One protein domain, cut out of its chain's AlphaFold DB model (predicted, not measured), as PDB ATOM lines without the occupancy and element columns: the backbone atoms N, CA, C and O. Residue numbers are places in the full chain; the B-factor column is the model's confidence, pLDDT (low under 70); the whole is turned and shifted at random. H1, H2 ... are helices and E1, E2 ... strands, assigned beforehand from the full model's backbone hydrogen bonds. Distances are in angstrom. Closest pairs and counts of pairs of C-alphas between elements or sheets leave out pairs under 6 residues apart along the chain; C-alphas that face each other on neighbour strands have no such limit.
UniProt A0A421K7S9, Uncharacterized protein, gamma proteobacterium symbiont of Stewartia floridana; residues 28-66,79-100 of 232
ATOM      1  N   PHE A  28     227.804 189.046 140.732       82.00
ATOM      2  CA  PHE A  28     226.799 188.650 141.719       82.00
ATOM      3  C   PHE A  28     225.468 188.235 141.064       82.00
ATOM      4  O   PHE A  28     224.876 187.227 141.443       82.00
ATOM      5  N   SER A  29     225.021 188.976 140.042       81.62
ATOM      6  CA  SER A  29     223.786 188.659 139.313       81.62
ATOM      7  C   SER A  29     223.887 187.343 138.540       81.62
ATOM      8  O   SER A  29     222.928 186.577 138.513       81.62
ATOM      9  N   GLU A  30     225.031 187.064 137.915       86.69
ATOM     10  CA  GLU A  30     225.262 185.800 137.209       86.69
ATOM     11  C   GLU A  30     225.284 184.622 138.187       86.69
ATOM     12  O   GLU A  30     224.591 183.631 137.966       86.69
ATOM     13  N   ALA A  31     225.996 184.751 139.309       85.06
ATOM     14  CA  ALA A  31     226.019 183.740 140.362       85.06
ATOM     15  C   ALA A  31     224.615 183.482 140.945       85.06
ATOM     16  O   ALA A  31     224.241 182.330 141.174       85.06
ATOM     17  N   MET A  32     223.797 184.526 141.107       80.44
ATOM     18  CA  MET A  32     222.397 184.397 141.521       80.44
ATOM     19  C   MET A  32     221.557 183.617 140.503       80.44
ATOM     20  O   MET A  32     220.795 182.725 140.873       80.44
ATOM     21  N   ASN A  33     221.710 183.921 139.215       82.12
ATOM     22  CA  ASN A  33     221.000 183.223 138.147       82.12
ATOM     23  C   ASN A  33     221.400 181.744 138.085       82.12
ATOM     24  O   ASN A  33     220.530 180.880 137.961       82.12
ATOM     25  N   VAL A  34     222.688 181.433 138.257       85.50
ATOM     26  CA  VAL A  34     223.160 180.047 138.387       85.50
ATOM     27  C   VAL A  34     222.436 179.350 139.542       85.50
ATOM     28  O   VAL A  34     221.840 178.294 139.331       85.50
ATOM     29  N   LEU A  35     222.390 179.951 140.736       81.12
ATOM     30  CA  LEU A  35     221.675 179.363 141.875       81.12
ATOM     31  C   LEU A  35     220.195 179.108 141.586       81.12
ATOM     32  O   LEU A  35     219.704 178.016 141.871       81.12
ATOM     33  N   LYS A  36     219.490 180.080 140.998       77.94
ATOM     34  CA  LYS A  36     218.081 179.935 140.612       77.94
ATOM     35  C   LYS A  36     217.883 178.771 139.640       77.94
ATOM     36  O   LYS A  36     216.989 177.947 139.848       77.94
ATOM     37  N   LYS A  37     218.773 178.621 138.649       81.00
ATOM     38  CA  LYS A  37     218.711 177.529 137.666       81.00
ATOM     39  C   LYS A  37     218.810 176.169 138.352       81.00
ATOM     40  O   LYS A  37     217.999 175.288 138.085       81.00
ATOM     41  N   PHE A  38     219.752 176.019 139.284       81.62
ATOM     42  CA  PHE A  38     219.935 174.794 140.075       81.62
ATOM     43  C   PHE A  38     218.920 174.634 141.224       81.62
ATOM     44  O   PHE A  38     218.912 173.610 141.910       81.62
ATOM     45  N   CYS A  39     218.033 175.610 141.427       76.88
ATOM     46  CA  CYS A  39     216.831 175.477 142.253       76.88
ATOM     47  C   CYS A  39     215.589 175.073 141.435       76.88
ATOM     48  O   CYS A  39     214.500 174.988 141.999       76.88
ATOM     49  N   GLY A  40     215.739 174.786 140.137       73.38
ATOM     50  CA  GLY A  40     214.656 174.328 139.264       73.38
ATOM     51  C   GLY A  40     213.884 175.448 138.559       73.38
ATOM     52  O   GLY A  40     212.867 175.168 137.910       73.38
ATOM     53  N   GLU A  41     214.347 176.698 138.656       76.12
ATOM     54  CA  GLU A  41     213.808 177.785 137.843       76.12
ATOM     55  C   GLU A  41     214.230 177.604 136.383       76.12
ATOM     56  O   GLU A  41     215.388 177.309 136.067       76.12
ATOM     57  N   ASP A  42     213.279 177.784 135.468       73.06
ATOM     58  CA  ASP A  42     213.555 177.669 134.043       73.06
ATOM     59  C   ASP A  42     213.976 179.016 133.455       73.06
ATOM     60  O   ASP A  42     213.201 179.707 132.804       73.06
ATOM     61  N   LEU A  43     215.217 179.409 133.747       74.75
ATOM     62  CA  LEU A  43     215.822 180.615 133.187       74.75
ATOM     63  C   LEU A  43     216.915 180.290 132.165       74.75
ATOM     64  O   LEU A  43     217.620 179.281 132.276       74.75
ATOM     65  N   SER A  44     217.077 181.168 131.183       76.31
ATOM     66  CA  SER A  44     218.259 181.183 130.324       76.31
ATOM     67  C   SER A  44     219.403 181.856 131.074       76.31
ATOM     68  O   SER A  44     219.250 182.965 131.588       76.31
ATOM     69  N   LEU A  45     220.548 181.183 131.158       78.50
ATOM     70  CA  LEU A  45     221.767 181.787 131.679       78.50
ATOM     71  C   LEU A  45     222.441 182.533 130.531       78.50
ATOM     72  O   LEU A  45     222.704 181.936 129.497       78.50
ATOM     73  N   ASN A  46     222.672 183.828 130.717       78.31
ATOM     74  CA  ASN A  46     223.527 184.626 129.847       78.31
ATOM     75  C   ASN A  46     224.770 184.958 130.668       78.31
ATOM     76  O   ASN A  46     224.780 185.942 131.413       78.31
ATOM     77  N   LEU A  47     225.741 184.046 130.647       81.88
ATOM     78  CA  LEU A  47     227.005 184.236 131.344       81.88
ATOM     79  C   LEU A  47     227.996 184.838 130.359       81.88
ATOM     80  O   LEU A  47     228.102 184.410 129.211       81.88
ATOM     81  N   LYS A  48     228.823 185.773 130.823       78.25
ATOM     82  CA  LYS A  48     229.894 186.333 129.982       78.25
ATOM     83  C   LYS A  48     230.842 185.260 129.439       78.25
ATOM     84  O   LYS A  48     231.400 185.410 128.352       78.25
ATOM     85  N   SER A  49     231.028 184.173 130.187       81.31
ATOM     86  CA  SER A  49     231.856 183.046 129.771       81.31
ATOM     87  C   SER A  49     231.033 181.931 129.129       81.31
ATOM     88  O   SER A  49     230.422 181.115 129.818       81.31
ATOM     89  N   LYS A  50     231.154 181.792 127.800       80.69
ATOM     90  CA  LYS A  50     230.614 180.641 127.047       80.69
ATOM     91  C   LYS A  50     231.132 179.289 127.556       80.69
ATOM     92  O   LYS A  50     230.503 178.259 127.332       80.69
ATOM     93  N   ARG A  51     232.302 179.263 128.204       79.38
ATOM     94  CA  ARG A  51     232.863 178.038 128.795       79.38
ATOM     95  C   ARG A  51     232.102 177.638 130.060       79.38
ATOM     96  O   ARG A  51     231.754 176.470 130.196       79.38
ATOM     97  N   ALA A  52     231.763 178.605 130.914       78.25
ATOM     98  CA  ALA A  52     230.909 178.370 132.078       78.25
ATOM     99  C   ALA A  52     229.494 177.920 131.669       78.25
ATOM    100  O   ALA A  52     228.930 177.026 132.296       78.25
ATOM    101  N   GLU A  53     228.942 178.469 130.580       77.88
ATOM    102  CA  GLU A  53     227.646 178.023 130.042       77.88
ATOM    103  C   GLU A  53     227.685 176.558 129.606       77.88
ATOM    104  O   GLU A  53     226.866 175.760 130.056       77.88
ATOM    105  N   ARG A  54     228.688 176.172 128.804       80.06
ATOM    106  CA  ARG A  54     228.867 174.778 128.360       80.06
ATOM    107  C   ARG A  54     229.020 173.810 129.527       80.06
ATOM    108  O   ARG A  54     228.514 172.692 129.467       80.06
ATOM    109  N   LEU A  55     229.714 174.236 130.581       77.75
ATOM    110  CA  LEU A  55     229.890 173.439 131.785       77.75
ATOM    111  C   LEU A  55     228.537 173.119 132.442       77.75
ATOM    112  O   LEU A  55     228.299 171.977 132.827       77.75
ATOM    113  N   ILE A  56     227.628 174.094 132.506       79.94
ATOM    114  CA  ILE A  56     226.269 173.905 133.037       79.94
ATOM    115  C   ILE A  56     225.413 173.078 132.073       79.94
ATOM    116  O   ILE A  56     224.706 172.165 132.502       79.94
ATOM    117  N   ASP A  57     225.502 173.354 130.773       80.88
ATOM    118  CA  ASP A  57     224.758 172.624 129.746       80.88
ATOM    119  C   ASP A  57     225.119 171.136 129.705       80.88
ATOM    120  O   ASP A  57     224.248 170.315 129.421       80.88
ATOM    121  N   SER A  58     226.353 170.767 130.066       77.75
ATOM    122  CA  SER A  58     226.789 169.364 130.139       77.75
ATOM    123  C   SER A  58     225.977 168.499 131.115       77.75
ATOM    124  O   SER A  58     225.960 167.277 130.985       77.75
ATOM    125  N   LEU A  59     225.270 169.116 132.069       77.19
ATOM    126  CA  LEU A  59     224.428 168.424 133.048       77.19
ATOM    127  C   LEU A  59     222.977 168.244 132.578       77.19
ATOM    128  O   LEU A  59     222.202 167.533 133.223       77.19
ATOM    129  N   LYS A  60     222.575 168.897 131.479       80.25
ATOM    130  CA  LYS A  60     221.206 168.812 130.961       80.25
ATOM    131  C   LYS A  60     220.943 167.407 130.436       80.25
ATOM    132  O   LYS A  60     221.452 166.998 129.397       80.25
ATOM    133  N   THR A  61     220.084 166.682 131.141       79.31
ATOM    134  CA  THR A  61     219.677 165.331 130.753       79.31
ATOM    135  C   THR A  61     218.331 165.391 130.029       79.31
ATOM    136  O   THR A  61     217.396 165.985 130.572       79.31
ATOM    137  N   PRO A  62     218.185 164.820 128.822       84.69
ATOM    138  CA  PRO A  62     216.899 164.792 128.133       84.69
ATOM    139  C   PRO A  62     215.896 163.912 128.890       84.69
ATOM    140  O   PRO A  62     216.232 162.833 129.380       84.69
ATOM    141  N   ILE A  63     214.642 164.355 128.968       84.44
ATOM    142  CA  ILE A  63     213.548 163.534 129.486       84.44
ATOM    143  C   ILE A  63     213.178 162.521 128.408       84.44
ATOM    144  O   ILE A  63     212.820 162.891 127.284       84.44
ATOM    145  N   MET A  64     213.241 161.243 128.769       90.44
ATOM    146  CA  MET A  64     212.913 160.128 127.890       90.44
ATOM    147  C   MET A  64     211.459 159.699 128.100       90.44
ATOM    148  O   MET A  64     211.006 159.553 129.234       90.44
ATOM    149  N   ARG A  65     210.728 159.456 127.009       90.06
ATOM    150  CA  ARG A  65     209.413 158.800 127.017       90.06
ATOM    151  C   ARG A  65     209.530 157.399 126.438       90.06
ATOM    152  O   ARG A  65     210.263 157.194 125.473       90.06
ATOM    153  N   TYR A  66     208.796 156.446 126.998       92.38
ATOM    154  CA  TYR A  66     208.713 155.109 126.420       92.38
ATOM    155  C   TYR A  66     207.652 155.082 125.318       92.38
ATOM    156  O   TYR A  66     206.478 155.350 125.574       92.38
ATOM    157  N   TYR A  79     214.115 168.835 128.799       81.94
ATOM    158  CA  TYR A  79     215.262 168.482 129.632       81.94
ATOM    159  C   TYR A  79     214.854 168.439 131.102       81.94
ATOM    160  O   TYR A  79     214.003 169.211 131.546       81.94
ATOM    161  N   MET A  80     215.473 167.539 131.866       81.06
ATOM    162  CA  MET A  80     215.328 167.511 133.315       81.06
ATOM    163  C   MET A  80     215.794 168.843 133.895       81.06
ATOM    164  O   MET A  80     216.842 169.376 133.519       81.06
ATOM    165  N   LYS A  81     215.004 169.376 134.828       82.81
ATOM    166  CA  LYS A  81     215.376 170.575 135.571       82.81
ATOM    167  C   LYS A  81     216.585 170.266 136.447       82.81
ATOM    168  O   LYS A  81     216.571 169.298 137.205       82.81
ATOM    169  N   LEU A  82     217.600 171.116 136.343       83.88
ATOM    170  CA  LEU A  82     218.785 171.021 137.182       83.88
ATOM    171  C   LEU A  82     218.402 171.261 138.640       83.88
ATOM    172  O   LEU A  82     217.595 172.139 138.955       83.88
ATOM    173  N   ASN A  83     218.994 170.472 139.524       78.56
ATOM    174  CA  ASN A  83     218.771 170.570 140.956       78.56
ATOM    175  C   ASN A  83     220.097 170.723 141.715       78.56
ATOM    176  O   ASN A  83     221.196 170.638 141.166       78.56
ATOM    177  N   LYS A  84     219.994 170.913 143.028       74.81
ATOM    178  CA  LYS A  84     221.133 171.154 143.924       74.81
ATOM    179  C   LYS A  84     222.203 170.058 143.869       74.81
ATOM    180  O   LYS A  84     223.390 170.362 143.977       74.81
ATOM    181  N   ASN A  85     221.803 168.796 143.694       78.31
ATOM    182  CA  ASN A  85     222.749 167.684 143.604       78.31
ATOM    183  C   ASN A  85     223.584 167.775 142.328       78.31
ATOM    184  O   ASN A  85     224.755 167.412 142.352       78.31
ATOM    185  N   ASP A  86     223.017 168.294 141.240       84.44
ATOM    186  CA  ASP A  86     223.738 168.465 139.981       84.44
ATOM    187  C   ASP A  86     224.822 169.540 140.116       84.44
ATOM    188  O   ASP A  86     225.946 169.323 139.669       84.44
ATOM    189  N   LEU A  87     224.546 170.641 140.830       84.12
ATOM    190  CA  LEU A  87     225.559 171.663 141.125       84.12
ATOM    191  C   LEU A  87     226.670 171.126 142.034       84.12
ATOM    192  O   LEU A  87     227.848 171.355 141.777       84.12
ATOM    193  N   SER A  88     226.310 170.376 143.079       80.25
ATOM    194  CA  SER A  88     227.289 169.740 143.970       80.25
ATOM    195  C   SER A  88     228.185 168.751 143.218       80.25
ATOM    196  O   SER A  88     229.407 168.765 143.383       80.25
ATOM    197  N   ARG A  89     227.591 167.923 142.350       81.94
ATOM    198  CA  ARG A  89     228.322 166.998 141.476       81.94
ATOM    199  C   ARG A  89     229.244 167.754 140.539       81.94
ATOM    200  O   ARG A  89     230.394 167.349 140.399       81.94
ATOM    201  N   LEU A  90     228.774 168.839 139.932       85.38
ATOM    202  CA  LEU A  90     229.587 169.663 139.048       85.38
ATOM    203  C   LEU A  90     230.822 170.192 139.774       85.38
ATOM    204  O   LEU A  90     231.938 169.983 139.308       85.38
ATOM    205  N   ILE A  91     230.621 170.783 140.952       83.94
ATOM    206  CA  ILE A  91     231.698 171.363 141.755       83.94
ATOM    207  C   ILE A  91     232.741 170.317 142.156       83.94
ATOM    208  O   ILE A  91     233.941 170.542 142.004       83.94
ATOM    209  N   LYS A  92     232.288 169.137 142.592       80.00
ATOM    210  CA  LYS A  92     233.181 168.049 143.013       80.00
ATOM    211  C   LYS A  92     233.894 167.352 141.855       80.00
ATOM    212  O   LYS A  92     235.019 166.891 142.033       80.00
ATOM    213  N   SER A  93     233.246 167.233 140.696       76.38
ATOM    214  CA  SER A  93     233.773 166.464 139.557       76.38
ATOM    215  C   SER A  93     234.629 167.287 138.596       76.38
ATOM    216  O   SER A  93     235.493 166.717 137.935       76.38
ATOM    217  N   GLN A  94     234.433 168.607 138.512       75.25
ATOM    218  CA  GLN A  94     235.061 169.440 137.483       75.25
ATOM    219  C   GLN A  94     236.092 170.406 138.063       75.25
ATOM    220  O   GLN A  94     235.780 171.519 138.461       75.25
ATOM    221  N   LYS A  95     237.370 170.025 138.040       69.06
ATOM    222  CA  LYS A  95     238.487 170.905 138.434       69.06
ATOM    223  C   LYS A  95     239.215 171.459 137.207       69.06
ATOM    224  O   LYS A  95     240.417 171.270 137.048       69.06
ATOM    225  N   THR A  96     238.474 172.095 136.301       75.88
ATOM    226  CA  THR A  96     238.999 172.624 135.029       75.88
ATOM    227  C   THR A  96     239.111 174.150 135.043       75.88
ATOM    228  O   THR A  96     238.564 174.831 135.916       75.88
ATOM    229  N   ARG A  97     239.790 174.714 134.033       79.94
ATOM    230  CA  ARG A  97     239.888 176.174 133.807       79.94
ATOM    231  C   ARG A  97     238.568 176.828 133.362       79.94
ATOM    232  O   ARG A  97     238.538 178.024 133.071       79.94
ATOM    233  N   ASP A  98     237.490 176.052 133.327       81.56
ATOM    234  CA  ASP A  98     236.144 176.511 132.983       81.56
ATOM    235  C   ASP A  98     235.267 176.675 134.232       81.56
ATOM    236  O   ASP A  98     234.137 177.152 134.144       81.56
ATOM    237  N   SER A  99     235.796 176.297 135.401       87.44
ATOM    238  CA  SER A  99     235.123 176.456 136.687       87.44
ATOM    239  C   SER A  99     234.885 177.931 137.022       87.44
ATOM    240  O   SER A  99     235.735 178.804 136.823       87.44
ATOM    241  N   PHE A 100     233.703 178.187 137.574       90.12
ATOM    242  CA  PHE A 100     233.241 179.511 137.986       90.12
ATOM    243  C   PHE A 100     233.115 179.647 139.509       90.12
ATOM    244  O   PHE A 100     232.487 180.575 140.014       90.12
TER     245      PHE A 100
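AT A GLANCE: This is residues 28 to 66 and 79 to 100 of the 232 residues of an uncharacterized protein of gamma proteobacterium symbiont of Stewartia floridana (UniProt A0A421K7S9). Three short helices and their loops make a small body, and strand E1 reaches out from it as an arm that adds to its length. H1, H2 and E1 point broadly one way, with H3 set crosswise to them. The printed part has 61 residues, mostly helix in its named elements, in the order H1, H2, E1, H3. It is compact, with a radius of gyration of the C-alphas of 11.7 A, yet elongated, spanning 38 by 23 by 19 A.

IN THESE COORDINATES: H1, residues 28 to 38, begins at C-alpha 28 (226.799, 188.650, 141.719) and is 15.6 A long. H2 is residues 50 to 57, E1 residues 62 to 66 and H3 residues 84 to 93, 14.2 A long, ending at C-alpha 93 (233.773, 166.464, 139.557).

HOW THE PARTS SIT: H1 and H3 only just touch, only at their ends, with 3 pairs of C-alphas within 8 A; the closest, of Phe 38 and Lys 84, are 5.4 A apart. H2 and H3 are only just apart, closest 8.1 A. E1 pairs with no named strand. In H1, H2 and H3 every O i to N i+4 pair is within hydrogen-bond range.

THE WHOLE: Residues 67 to 78 are cut out, with 15.2 A between C-alphas 66 and 79. The link from H1 to H2 is long. Residue 95 is under pLDDT 70.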